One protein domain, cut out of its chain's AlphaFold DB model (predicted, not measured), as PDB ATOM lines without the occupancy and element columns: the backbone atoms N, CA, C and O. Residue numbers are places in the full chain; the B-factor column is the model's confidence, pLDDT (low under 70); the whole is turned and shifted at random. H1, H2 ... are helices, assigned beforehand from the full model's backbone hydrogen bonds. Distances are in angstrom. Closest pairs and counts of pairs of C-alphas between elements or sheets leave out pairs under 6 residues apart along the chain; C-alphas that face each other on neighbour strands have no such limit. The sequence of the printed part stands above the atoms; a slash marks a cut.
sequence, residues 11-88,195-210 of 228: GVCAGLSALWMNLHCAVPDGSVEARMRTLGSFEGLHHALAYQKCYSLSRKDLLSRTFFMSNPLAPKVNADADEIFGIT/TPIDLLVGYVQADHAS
ATOM      1  N   GLY A  11       6.184 101.586 186.771       68.50
ATOM      2  CA  GLY A  11       7.525 100.991 186.750       68.50
ATOM      3  C   GLY A  11       8.522 101.658 187.705       68.50
ATOM      4  O   GLY A  11       8.281 102.739 188.235       68.50
ATOM      5  N   VAL A  12       9.679 101.023 187.900       83.88
ATOM      6  CA  VAL A  12      10.701 101.408 188.897       83.88
ATOM      7  C   VAL A  12      11.657 102.522 188.443       83.88
ATOM      8  O   VAL A  12      12.730 102.685 189.016       83.88
ATOM      9  N   CYS A  13      11.290 103.290 187.415       87.94
ATOM     10  CA  CYS A  13      12.147 104.305 186.788       87.94
ATOM     11  C   CYS A  13      12.695 105.352 187.779       87.94
ATOM     12  O   CYS A  13      13.876 105.695 187.717       87.94
ATOM     13  N   ALA A  14      11.879 105.802 188.739       85.19
ATOM     14  CA  ALA A  14      12.306 106.756 189.762       85.19
ATOM     15  C   ALA A  14      13.310 106.128 190.742       85.19
ATOM     16  O   ALA A  14      14.329 106.738 191.058       85.19
ATOM     17  N   GLY A  15      13.060 104.882 191.165       88.75
ATOM     18  CA  GLY A  15      13.974 104.126 192.025       88.75
ATOM     19  C   GLY A  15      15.304 103.825 191.346       88.75
ATOM     20  O   GLY A  15      16.355 104.102 191.912       88.75
ATOM     21  N   LEU A  16      15.275 103.338 190.103       92.44
ATOM     22  CA  LEU A  16      16.490 103.093 189.325       92.44
ATOM     23  C   LEU A  16      17.279 104.382 189.077       92.44
ATOM     24  O   LEU A  16      18.500 104.362 189.179       92.44
ATOM     25  N   SER A  17      16.604 105.505 188.817       93.00
ATOM     26  CA  SER A  17      17.261 106.811 188.676       93.00
ATOM     27  C   SER A  17      17.919 107.262 189.984       93.00
ATOM     28  O   SER A  17      19.063 107.712 189.978       93.00
ATOM     29  N   ALA A  18      17.237 107.105 191.123       90.69
ATOM     30  CA  ALA A  18      17.792 107.430 192.438       90.69
ATOM     31  C   ALA A  18      19.021 106.574 192.779       90.69
ATOM     32  O   ALA A  18      20.042 107.104 193.224       90.69
ATOM     33  N   LEU A  19      18.953 105.263 192.527       92.56
ATOM     34  CA  LEU A  19      20.093 104.364 192.699       92.56
ATOM     35  C   LEU A  19      21.242 104.752 191.768       92.56
ATOM     36  O   LEU A  19      22.369 104.900 192.235       92.56
ATOM     37  N   TRP A  20      20.966 104.968 190.478       95.62
ATOM     38  CA  TRP A  20      21.985 105.341 189.500       95.62
ATOM     39  C   TRP A  20      22.733 106.609 189.922       95.62
ATOM     40  O   TRP A  20      23.961 106.618 189.901       95.62
ATOM     41  N   MET A  21      22.020 107.648 190.376       94.94
ATOM     42  CA  MET A  21      22.649 108.896 190.826       94.94
ATOM     43  C   MET A  21      23.613 108.666 191.995       94.94
ATOM     44  O   MET A  21      24.701 109.236 191.994       94.94
ATOM     45  N   ASN A  22      23.259 107.810 192.960       92.94
ATOM     46  CA  ASN A  22      24.147 107.474 194.078       92.94
ATOM     47  C   ASN A  22      25.343 106.615 193.643       92.94
ATOM     48  O   ASN A  22      26.469 106.910 194.037       92.94
ATOM     49  N   LEU A  23      25.137 105.604 192.789       93.25
ATOM     50  CA  LEU A  23      26.226 104.767 192.268       93.25
ATOM     51  C   LEU A  23      27.215 105.589 191.427       93.25
ATOM     52  O   LEU A  23      28.425 105.484 191.612       93.25
ATOM     53  N   HIS A  24      26.710 106.449 190.539       94.94
ATOM     54  CA  HIS A  24      27.536 107.371 189.759       94.94
ATOM     55  C   HIS A  24      28.225 108.404 190.657       94.94
ATOM     56  O   HIS A  24      29.349 108.789 190.382       94.94
ATOM     57  N   CYS A  25      27.584 108.878 191.730       93.25
ATOM     58  CA  CYS A  25      28.219 109.815 192.668       93.25
ATOM     59  C   CYS A  25      29.368 109.183 193.446       93.25
ATOM     60  O   CYS A  25      30.349 109.860 193.737       93.25
ATOM     61  N   ALA A  26      29.253 107.901 193.784       90.25
ATOM     62  CA  ALA A  26      30.300 107.185 194.491       90.25
ATOM     63  C   ALA A  26      31.528 106.917 193.616       90.25
ATOM     64  O   ALA A  26      32.647 106.930 194.127       90.25
ATOM     65  N   VAL A  27      31.310 106.657 192.322       89.31
ATOM     66  CA  VAL A  27      32.371 106.392 191.345       89.31
ATOM     67  C   VAL A  27      32.004 106.988 189.973       89.31
ATOM     68  O   VAL A  27      31.508 106.261 189.098       89.31
ATOM     69  N   PRO A  28      32.240 108.296 189.751       88.31
ATOM     70  CA  PRO A  28      31.876 108.962 188.496       88.31
ATOM     71  C   PRO A  28      32.563 108.342 187.275       88.31
ATOM     72  O   PRO A  28      31.914 108.061 186.269       88.31
ATOM     73  N   ASP A  29      33.849 108.012 187.412       86.25
ATOM     74  CA  ASP A  29      34.669 107.392 186.362       86.25
ATOM     75  C   ASP A  29      34.578 105.855 186.346       86.25
ATOM     76  O   ASP A  29      35.343 105.168 185.669       86.25
ATOM     77  N   GLY A  30      33.630 105.295 187.103       83.75
ATOM     78  CA  GLY A  30      33.406 103.857 187.187       83.75
ATOM     79  C   GLY A  30      32.891 103.266 185.875       83.75
ATOM     80  O   GLY A  30      32.352 103.971 185.014       83.75
ATOM     81  N   SER A  31      33.008 101.944 185.741       89.19
ATOM     82  CA  SER A  31      32.511 101.221 184.570       89.19
ATOM     83  C   SER A  31      30.989 101.346 184.440       89.19
ATOM     84  O   SER A  31      30.239 101.045 185.376       89.19
ATOM     85  N   VAL A  32      30.528 101.725 183.242       92.62
ATOM     86  CA  VAL A  32      29.102 101.700 182.880       92.62
ATOM     87  C   VAL A  32      28.537 100.296 183.078       92.62
ATOM     88  O   VAL A  32      27.444 100.140 183.614       92.62
ATOM     89  N   GLU A  33      29.294  99.264 182.698       92.00
ATOM     90  CA  GLU A  33      28.869  97.872 182.837       92.00
ATOM     91  C   GLU A  33      28.657  97.497 184.305       92.00
ATOM     92  O   GLU A  33      27.628  96.912 184.639       92.00
ATOM     93  N   ALA A  34      29.573  97.889 185.193       90.69
ATOM     94  CA  ALA A  34      29.446  97.631 186.625       90.69
ATOM     95  C   ALA A  34      28.212  98.326 187.217       90.69
ATOM     96  O   ALA A  34      27.433  97.693 187.939       90.69
ATOM     97  N   ARG A  35      27.967  99.596 186.855       93.56
ATOM     98  CA  ARG A  35      26.747 100.317 187.258       93.56
ATOM     99  C   ARG A  35      25.487  99.621 186.745       93.56
ATOM    100  O   ARG A  35      24.571  99.382 187.527       93.56
ATOM    101  N   MET A  36      25.439  99.258 185.462       94.44
ATOM    102  CA  MET A  36      24.267  98.602 184.865       94.44
ATOM    103  C   MET A  36      24.019  97.209 185.454       94.44
ATOM    104  O   MET A  36      22.873  96.872 185.746       94.44
ATOM    105  N   ARG A  37      25.074  96.419 185.689       92.38
ATOM    106  CA  ARG A  37      24.986  95.102 186.337       92.38
ATOM    107  C   ARG A  37      24.469  95.224 187.768       92.38
ATOM    108  O   ARG A  37      23.616  94.441 188.160       92.38
ATOM    109  N   THR A  38      24.937  96.224 188.513       91.88
ATOM    110  CA  THR A  38      24.477  96.494 189.885       91.88
ATOM    111  C   THR A  38      23.011  96.923 189.907       91.88
ATOM    112  O   THR A  38      22.232  96.414 190.704       91.88
ATOM    113  N   LEU A  39      22.595  97.816 189.001       91.44
ATOM    114  CA  LEU A  39      21.194  98.243 188.887       91.44
ATOM    115  C   LEU A  39      20.259  97.103 188.478       91.44
ATOM    116  O   LEU A  39      19.135  97.027 188.970       91.44
ATOM    117  N   GLY A  40      20.721  96.236 187.577       88.12
ATOM    118  CA  GLY A  40      19.987  95.065 187.106       88.12
ATOM    119  C   GLY A  40      20.099  93.839 188.014       88.12
ATOM    120  O   GLY A  40      19.483  92.821 187.702       88.12
ATOM    121  N   SER A  41      20.875  93.900 189.103       89.56
ATOM    122  CA  SER A  41      20.995  92.788 190.045       89.56
ATOM    123  C   SER A  41      19.697  92.600 190.826       89.56
ATOM    124  O   SER A  41      18.849  93.494 190.899       89.56
ATOM    125  N   PHE A  42      19.543  91.428 191.444       87.44
ATOM    126  CA  PHE A  42      18.404  91.153 192.315       87.44
ATOM    127  C   PHE A  42      18.275  92.223 193.408       87.44
ATOM    128  O   PHE A  42      17.200  92.794 193.593       87.44
ATOM    129  N   GLU A  43      19.374  92.548 194.082       88.56
ATOM    130  CA  GLU A  43      19.446  93.564 195.131       88.56
ATOM    131  C   GLU A  43      19.140  94.961 194.578       88.56
ATOM    132  O   GLU A  43      18.304  95.670 195.144       88.56
ATOM    133  N   GLY A  44      19.746  95.346 193.448       89.38
ATOM    134  CA  GLY A  44      19.496  96.635 192.796       89.38
ATOM    135  C   GLY A  44      18.017  96.845 192.471       89.38
ATOM    136  O   GLY A  44      17.430  97.873 192.828       89.38
ATOM    137  N   LEU A  45      17.374  95.833 191.886       89.12
ATOM    138  CA  LEU A  45      15.944  95.858 191.584       89.12
ATOM    139  C   LEU A  45      15.081  95.910 192.853       89.12
ATOM    140  O   LEU A  45      14.089  96.639 192.879       89.12
ATOM    141  N   HIS A  46      15.455  95.203 193.924       87.50
ATOM    142  CA  HIS A  46      14.733  95.258 195.202       87.50
ATOM    143  C   HIS A  46      14.779  96.648 195.833       87.50
ATOM    144  O   HIS A  46      13.748  97.155 196.280       87.50
ATOM    145  N   HIS A  47      15.944  97.292 195.828       88.62
ATOM    146  CA  HIS A  47      16.088  98.656 196.327       88.62
ATOM    147  C   HIS A  47      15.320  99.661 195.462       88.62
ATOM    148  O   HIS A  47      14.615 100.514 196.004       88.62
ATOM    149  N   ALA A  48      15.356  99.519 194.134       87.62
ATOM    150  CA  ALA A  48      14.561 100.351 193.234       87.62
ATOM    151  C   ALA A  48      13.046 100.171 193.455       87.62
ATOM    152  O   ALA A  48      12.300 101.151 193.473       87.62
ATOM    153  N   LEU A  49      12.582  98.938 193.686       85.50
ATOM    154  CA  LEU A  49      11.190  98.637 194.035       85.50
ATOM    155  C   LEU A  49      10.796  99.221 195.393       85.50
ATOM    156  O   LEU A  49       9.707  99.782 195.523       85.50
ATOM    157  N   ALA A  50      11.654  99.093 196.405       83.31
ATOM    158  CA  ALA A  50      11.422  99.658 197.729       83.31
ATOM    159  C   ALA A  50      11.301 101.188 197.658       83.31
ATOM    160  O   ALA A  50      10.316 101.740 198.153       83.31
ATOM    161  N   TYR A  51      12.212 101.852 196.939       84.00
ATOM    162  CA  TYR A  51      12.111 103.281 196.649       84.00
ATOM    163  C   TYR A  51      10.786 103.611 195.957       84.00
ATOM    164  O   TYR A  51      10.045 104.482 196.409       84.00
ATOM    165  N   GLN A  52      10.443 102.894 194.879       78.44
ATOM    166  CA  GLN A  52       9.232 103.151 194.097       78.44
ATOM    167  C   GLN A  52       7.959 102.995 194.943       78.44
ATOM    168  O   GLN A  52       6.996 103.747 194.757       78.44
ATOM    169  N   LYS A  53       7.946 102.049 195.890       77.62
ATOM    170  CA  LYS A  53       6.857 101.873 196.858       77.62
ATOM    171  C   LYS A  53       6.761 103.062 197.809       77.62
ATOM    172  O   LYS A  53       5.672 103.620 197.917       77.62
ATOM    173  N   CYS A  54       7.865 103.483 198.430       73.88
ATOM    174  CA  CYS A  54       7.900 104.673 199.289       73.88
ATOM    175  C   CYS A  54       7.418 105.915 198.527       73.88
ATOM    176  O   CYS A  54       6.487 106.586 198.960       73.88
ATOM    177  N   TYR A  55       7.953 106.133 197.327       70.81
ATOM    178  CA  TYR A  55       7.562 107.216 196.428       70.81
ATOM    179  C   TYR A  55       6.056 107.200 196.101       70.81
ATOM    180  O   TYR A  55       5.368 108.220 196.169       70.81
ATOM    181  N   SER A  56       5.507 106.026 195.778       69.75
ATOM    182  CA  SER A  56       4.089 105.874 195.432       69.75
ATOM    183  C   SER A  56       3.156 106.054 196.632       69.75
ATOM    184  O   SER A  56       2.069 106.612 196.469       69.75
ATOM    185  N   LEU A  57       3.551 105.579 197.818       65.81
ATOM    186  CA  LEU A  57       2.789 105.742 199.059       65.81
ATOM    187  C   LEU A  57       2.679 107.216 199.434       65.81
ATOM    188  O   LEU A  57       1.564 107.712 199.597       65.81
ATOM    189  N   SER A  58       3.794 107.945 199.419       64.06
ATOM    190  CA  SER A  58       3.777 109.380 199.694       64.06
ATOM    191  C   SER A  58       2.891 110.139 198.700       64.06
ATOM    192  O   SER A  58       2.180 111.077 199.070       64.06
ATOM    193  N   ARG A  59       2.874 109.723 197.422       62.69
ATOM    194  CA  ARG A  59       2.021 110.339 196.392       62.69
ATOM    195  C   ARG A  59       0.529 110.071 196.612       62.69
ATOM    196  O   ARG A  59      -0.289 110.952 196.347       62.69
ATOM    197  N   LYS A  60       0.163 108.875 197.084       55.84
ATOM    198  CA  LYS A  60      -1.227 108.519 197.427       55.84
ATOM    199  C   LYS A  60      -1.716 109.266 198.668       55.84
ATOM    200  O   LYS A  60      -2.836 109.772 198.643       55.84
ATOM    201  N   ASP A  61      -0.873 109.398 199.688       51.97
ATOM    202  CA  ASP A  61      -1.189 110.145 200.911       51.97
ATOM    203  C   ASP A  61      -1.404 111.640 200.651       51.97
ATOM    204  O   ASP A  61      -2.212 112.284 201.320       51.97
ATOM    205  N   LEU A  62      -0.733 112.210 199.646       49.34
ATOM    206  CA  LEU A  62      -1.023 113.574 199.213       49.34
ATOM    207  C   LEU A  62      -2.409 113.675 198.583       49.34
ATOM    208  O   LEU A  62      -3.179 114.537 198.990       49.34
ATOM    209  N   LEU A  63      -2.723 112.808 197.615       51.59
ATOM    210  CA  LEU A  63      -3.999 112.848 196.894       51.59
ATOM    211  C   LEU A  63      -5.193 112.689 197.843       51.59
ATOM    212  O   LEU A  63      -6.181 113.410 197.697       51.59
ATOM    213  N   SER A  64      -5.078 111.810 198.845       47.44
ATOM    214  CA  SER A  64      -6.101 111.637 199.878       47.44
ATOM    215  C   SER A  64      -6.223 112.863 200.791       47.44
ATOM    216  O   SER A  64      -7.335 113.240 201.141       47.44
ATOM    217  N   ARG A  65      -5.119 113.551 201.124       45.19
ATOM    218  CA  ARG A  65      -5.131 114.766 201.963       45.19
ATOM    219  C   ARG A  65      -5.585 116.029 201.229       45.19
ATOM    220  O   ARG A  65      -6.303 116.835 201.815       45.19
ATOM    221  N   THR A  66      -5.239 116.204 199.952       47.81
ATOM    222  CA  THR A  66      -5.715 117.338 199.133       47.81
ATOM    223  C   THR A  66      -7.216 117.295 198.860       47.81
ATOM    224  O   THR A  66      -7.806 118.338 198.602       47.81
ATOM    225  N   PHE A  67      -7.856 116.126 198.972       45.25
ATOM    226  CA  PHE A  67      -9.317 116.023 198.919       45.25
ATOM    227  C   PHE A  67     -10.013 116.622 200.156       45.25
ATOM    228  O   PHE A  67     -11.192 116.950 200.080       45.25
ATOM    229  N   PHE A  68      -9.293 116.804 201.273       42.78
ATOM    230  CA  PHE A  68      -9.847 117.306 202.538       42.78
ATOM    231  C   PHE A  68      -9.267 118.652 203.004       42.78
ATOM    232  O   PHE A  68      -9.819 119.251 203.925       42.78
ATOM    233  N   MET A  69      -8.192 119.170 202.395       37.50
ATOM    234  CA  MET A  69      -7.625 120.482 202.742       37.50
ATOM    235  C   MET A  69      -7.200 121.281 201.504       37.50
ATOM    236  O   MET A  69      -6.402 120.827 200.688       37.50
ATOM    237  N   SER A  70      -7.687 122.519 201.414       34.38
ATOM    238  CA  SER A  70      -7.523 123.478 200.313       34.38
ATOM    239  C   SER A  70      -6.151 124.178 200.245       34.38
ATOM    240  O   SER A  70      -6.056 125.293 199.738       34.38
ATOM    241  N   ASN A  71      -5.070 123.544 200.714       34.88
ATOM    242  CA  ASN A  71      -3.718 124.117 200.669       34.88
ATOM    243  C   ASN A  71      -2.714 123.161 199.992       34.88
ATOM    244  O   ASN A  71      -2.630 121.993 200.383       34.88
ATOM    245  N   PRO A  72      -1.913 123.618 199.006       37.47
ATOM    246  CA  PRO A  72      -1.036 122.746 198.235       37.47
ATOM    247  C   PRO A  72       0.227 122.404 199.037       37.47
ATOM    248  O   PRO A  72       1.277 123.028 198.895       37.47
ATOM    249  N   LEU A  73       0.159 121.356 199.857       42.34
ATOM    250  CA  LEU A  73       1.324 120.698 200.466       42.34
ATOM    251  C   LEU A  73       2.077 119.835 199.428       42.34
ATOM    252  O   LEU A  73       2.382 118.672 199.660       42.34
ATOM    253  N   ALA A  74       2.388 120.399 198.260       41.19
ATOM    254  CA  ALA A  74       3.024 119.691 197.149       41.19
ATOM    255  C   ALA A  74       4.519 119.298 197.333       41.19
ATOM    256  O   ALA A  74       4.928 118.340 196.682       41.19
ATOM    257  N   PRO A  75       5.366 119.934 198.183       43.62
ATOM    258  CA  PRO A  75       6.807 119.641 198.175       43.62
ATOM    259  C   PRO A  75       7.284 118.598 199.205       43.62
ATOM    260  O   PRO A  75       8.466 118.276 199.208       43.62
ATOM    261  N   LYS A  76       6.423 118.077 200.094       46.09
ATOM    262  CA  LYS A  76       6.835 117.086 201.120       46.09
ATOM    263  C   LYS A  76       6.806 115.632 200.644       46.09
ATOM    264  O   LYS A  76       7.352 114.767 201.307       46.09
ATOM    265  N   VAL A  77       6.182 115.369 199.501       49.31
ATOM    266  CA  VAL A  77       5.827 114.014 199.059       49.31
ATOM    267  C   VAL A  77       7.032 113.166 198.664       49.31
ATOM    268  O   VAL A  77       7.045 111.970 198.917       49.31
ATOM    269  N   ASN A  78       8.063 113.774 198.086       55.47
ATOM    270  CA  ASN A  78       9.242 113.022 197.657       55.47
ATOM    271  C   ASN A  78      10.321 112.966 198.741       55.47
ATOM    272  O   ASN A  78      11.150 112.069 198.704       55.47
ATOM    273  N   ALA A  79      10.275 113.878 199.719       62.03
ATOM    274  CA  ALA A  79      11.349 114.091 200.683       62.03
ATOM    275  C   ALA A  79      11.663 112.844 201.521       62.03
ATOM    276  O   ALA A  79      12.833 112.574 201.744       62.03
ATOM    277  N   ASP A  80      10.654 112.065 201.920       68.44
ATOM    278  CA  ASP A  80      10.873 110.884 202.768       68.44
ATOM    279  C   ASP A  80      11.557 109.743 201.991       68.44
ATOM    280  O   ASP A  80      12.498 109.128 202.482       68.44
ATOM    281  N   ALA A  81      11.118 109.468 200.756       73.75
ATOM    282  CA  ALA A  81      11.748 108.454 199.903       73.75
ATOM    283  C   ALA A  81      13.138 108.904 199.430       73.75
ATOM    284  O   ALA A  81      14.079 108.112 199.437       73.75
ATOM    285  N   ASP A  82      13.258 110.178 199.055       79.38
ATOM    286  CA  ASP A  82      14.516 110.819 198.695       79.38
ATOM    287  C   ASP A  82      15.522 110.705 199.864       79.38
ATOM    288  O   ASP A  82      16.623 110.191 199.663       79.38
ATOM    289  N   GLU A  83      15.123 111.064 201.095       77.44
ATOM    290  CA  GLU A  83      15.976 111.011 202.294       77.44
ATOM    291  C   GLU A  83      16.414 109.582 202.630       77.44
ATOM    292  O   GLU A  83      17.605 109.355 202.855       77.44
ATOM    293  N   ILE A  84      15.495 108.607 202.621       78.06
ATOM    294  CA  ILE A  84      15.823 107.197 202.905       78.06
ATOM    295  C   ILE A  84      16.899 106.679 201.940       78.06
ATOM    296  O   ILE A  84      17.773 105.916 202.345       78.06
ATOM    297  N   PHE A  85      16.851 107.097 200.675       79.38
ATOM    298  CA  PHE A  85      17.778 106.655 199.629       79.38
ATOM    299  C   PHE A  85      18.875 107.683 199.316       79.38
ATOM    300  O   PHE A  85      19.507 107.627 198.259       79.38
ATOM    301  N   GLY A  86      19.124 108.615 200.240       84.44
ATOM    302  CA  GLY A  86      20.286 109.502 200.219       84.44
ATOM    303  C   GLY A  86      20.263 110.611 199.167       84.44
ATOM    304  O   GLY A  86      21.272 111.300 199.005       84.44
ATOM    305  N   ILE A  87      19.151 110.834 198.466       87.81
ATOM    306  CA  ILE A  87      19.025 111.937 197.511       87.81
ATOM    307  C   ILE A  87      18.239 113.100 198.120       87.81
ATOM    308  O   ILE A  87      17.411 112.928 198.999       87.81
ATOM    309  N   THR A  88      18.490 114.316 197.646       88.25
ATOM    310  CA  THR A  88      17.662 115.487 197.953       88.25
ATOM    311  C   THR A  88      17.300 116.187 196.656       88.25
ATOM    312  O   THR A  88      18.183 116.523 195.868       88.25
ATOM    313  N   THR A 195      22.762 104.650 204.243       81.31
ATOM    314  CA  THR A 195      21.555 104.397 203.456       81.31
ATOM    315  C   THR A 195      21.404 102.901 203.172       81.31
ATOM    316  O   THR A 195      22.389 102.160 203.178       81.31
ATOM    317  N   PRO A 196      20.189 102.415 202.854       79.50
ATOM    318  CA  PRO A 196      19.992 101.018 202.473       79.50
ATOM    319  C   PRO A 196      20.806 100.584 201.245       79.50
ATOM    320  O   PRO A 196      20.960  99.390 201.028       79.50
ATOM    321  N   ILE A 197      21.312 101.524 200.441       83.88
ATOM    322  CA  ILE A 197      22.055 101.243 199.204       83.88
ATOM    323  C   ILE A 197      23.581 101.295 199.381       83.88
ATOM    324  O   ILE A 197      24.302 101.094 198.405       83.88
ATOM    325  N   ASP A 198      24.087 101.511 200.601       85.12
ATOM    326  CA  ASP A 198      25.529 101.618 200.878       85.12
ATOM    327  C   ASP A 198      26.309 100.368 200.444       85.12
ATOM    328  O   ASP A 198      27.427 100.472 199.946       85.12
ATOM    329  N   LEU A 199      25.714  99.177 200.573       83.94
ATOM    330  CA  LEU A 199      26.336  97.927 200.119       83.94
ATOM    331  C   LEU A 199      26.518  97.893 198.595       83.94
ATOM    332  O   LEU A 199      27.556  97.446 198.110       83.94
ATOM    333  N   LEU A 200      25.538  98.397 197.839       84.69
ATOM    334  CA  LEU A 200      25.626  98.489 196.377       84.69
ATOM    335  C   LEU A 200      26.683  99.514 195.954       84.69
ATOM    336  O   LEU A 200      27.440  99.278 195.014       84.69
ATOM    337  N   VAL A 201      26.762 100.630 196.679       83.62
ATOM    338  CA  VAL A 201      27.816 101.636 196.502       83.62
ATOM    339  C   VAL A 201      29.196 101.018 196.745       83.62
ATOM    340  O   VAL A 201      30.075 101.144 195.893       83.62
ATOM    341  N   GLY A 202      29.366 100.291 197.853       83.00
ATOM    342  CA  GLY A 202      30.615  99.612 198.191       83.00
ATOM    343  C   GLY A 202      31.036  98.576 197.145       83.00
ATOM    344  O   GLY A 202      32.217  98.488 196.817       83.00
ATOM    345  N   TYR A 203      30.081  97.841 196.564       84.88
ATOM    346  CA  TYR A 203      30.356  96.902 195.473       84.88
ATOM    347  C   TYR A 203      30.944  97.604 194.240       84.88
ATOM    348  O   TYR A 203      31.994  97.194 193.745       84.88
ATOM    349  N   VAL A 204      30.322  98.694 193.775       84.50
ATOM    350  CA  VAL A 204      30.812  99.445 192.602       84.50
ATOM    351  C   VAL A 204      32.168 100.101 192.880       84.50
ATOM    352  O   VAL A 204      33.034 100.119 192.007       84.50
ATOM    353  N   GLN A 205      32.388 100.601 194.097       88.56
ATOM    354  CA  GLN A 205      33.688 101.130 194.518       88.56
ATOM    355  C   GLN A 205      34.782 100.059 194.504       88.56
ATOM    356  O   GLN A 205      35.871 100.307 193.988       88.56
ATOM    357  N   ALA A 206      34.494  98.867 195.029       86.31
ATOM    358  CA  ALA A 206      35.437  97.755 195.038       86.31
ATOM    359  C   ALA A 206      35.764  97.257 193.620       86.31
ATOM    360  O   ALA A 206      36.931  97.004 193.315       86.31
ATOM    361  N   ASP A 207      34.761  97.162 192.743       88.44
ATOM    362  CA  ASP A 207      34.933  96.783 191.333       88.44
ATOM    363  C   ASP A 207      35.776  97.808 190.555       88.44
ATOM    364  O   ASP A 207      36.684  97.456 189.799       88.44
ATOM    365  N   HIS A 208      35.551  99.101 190.796       86.56
ATOM    366  CA  HIS A 208      36.379 100.139 190.194       86.56
ATOM    367  C   HIS A 208      37.820 100.108 190.717       86.56
ATOM    368  O   HIS A 208      38.764 100.227 189.934       86.56
ATOM    369  N   ALA A 209      38.011  99.913 192.024       86.12
ATOM    370  CA  ALA A 209      39.335  99.820 192.635       86.12
ATOM    371  C   ALA A 209      40.137  98.609 192.129       86.12
ATOM    372  O   ALA A 209      41.352  98.699 191.969       86.12
ATOM    373  N   SER A 210      39.481  97.475 191.865       83.50
ATOM    374  CA  SER A 210      40.146  96.284 191.323       83.50
ATOM    375  C   SER A 210      40.551  96.474 189.859       83.50
ATOM    376  O   SER A 210      41.632  96.041 189.467       83.50
TER     377      SER A 210
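What this domain is: This is residues 11 to 88 and 195 to 210 of the 228 residues of the protein "Peptidase_C58 domain-containing protein" of Xanthomonas axonopodis pv. vasculorum (UniProt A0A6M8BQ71). A rod of helices: H2 and H5 pack side by side toward one end, H1 runs from the middle of the rod to them, and long H3 reaches toward the other end, where residues 67 to 78 fold back to short H4 beside H3. H1 crosses the first part of H3. The printed part has 94 residues, with five named helices in the order H1 to H5 and no named strand: all helix. It is loose, with a radius of gyration of the C-alphas of 15.5 A and spans of 55 by 21 by 18 A.

Where its parts are: Find C-alpha 13 at (12.147, 104.305, 186.788); from there H1, residues 13 to 26, runs 19.9 A. Next come H2, residues 32 to 39, and H3, residues 42 to 66, which runs 36.2 A to C-alpha 66 at (-5.715, 117.338, 199.133). H4 is residues 79 to 84. H5, residues 198 to 210, runs 18.3 A and ends at C-alpha 210, (40.146, 96.284, 191.323).

How they stand to each other: Begin at the hub, H1, which touches H2, H3 and H5. Its residues 13 to 19 alone touch H3, at a steep tilt of 56 degrees; the closest C-alphas, of Gly 15 and Ala 48, are 4.0 A apart. Look at Leu 23 next: its C-alpha is 6.7 A from that of Arg 35 in H2 and 5.5 A from that of Val 201 in H5, the closest pairs. H2 and H5 touch at a shallow tilt of 26 degrees, opposite ways, closest at the C-alphas of Ala 34 and Val 204, 6.4 A. H3 and H4 form a helical hairpin at 25 degrees, with the C-alphas of Cys 54 and Ala 81 closest at 5.4 A. H2 and H4 are apart. In H1, H2, H3, H4 and H5 every O i to N i+4 pair is within hydrogen-bond range.

The domain as a whole: The C-alphas of Ser 70 and Ser 210, the two farthest apart, are 55.6 A from each other. Residues 89 to 194 are not printed; C-alphas 88 and 195 are 13.0 A apart across the cut. The link from H3 to H4 is long. Look for pLDDT under 70 at residue 11 and residues 56 to 80.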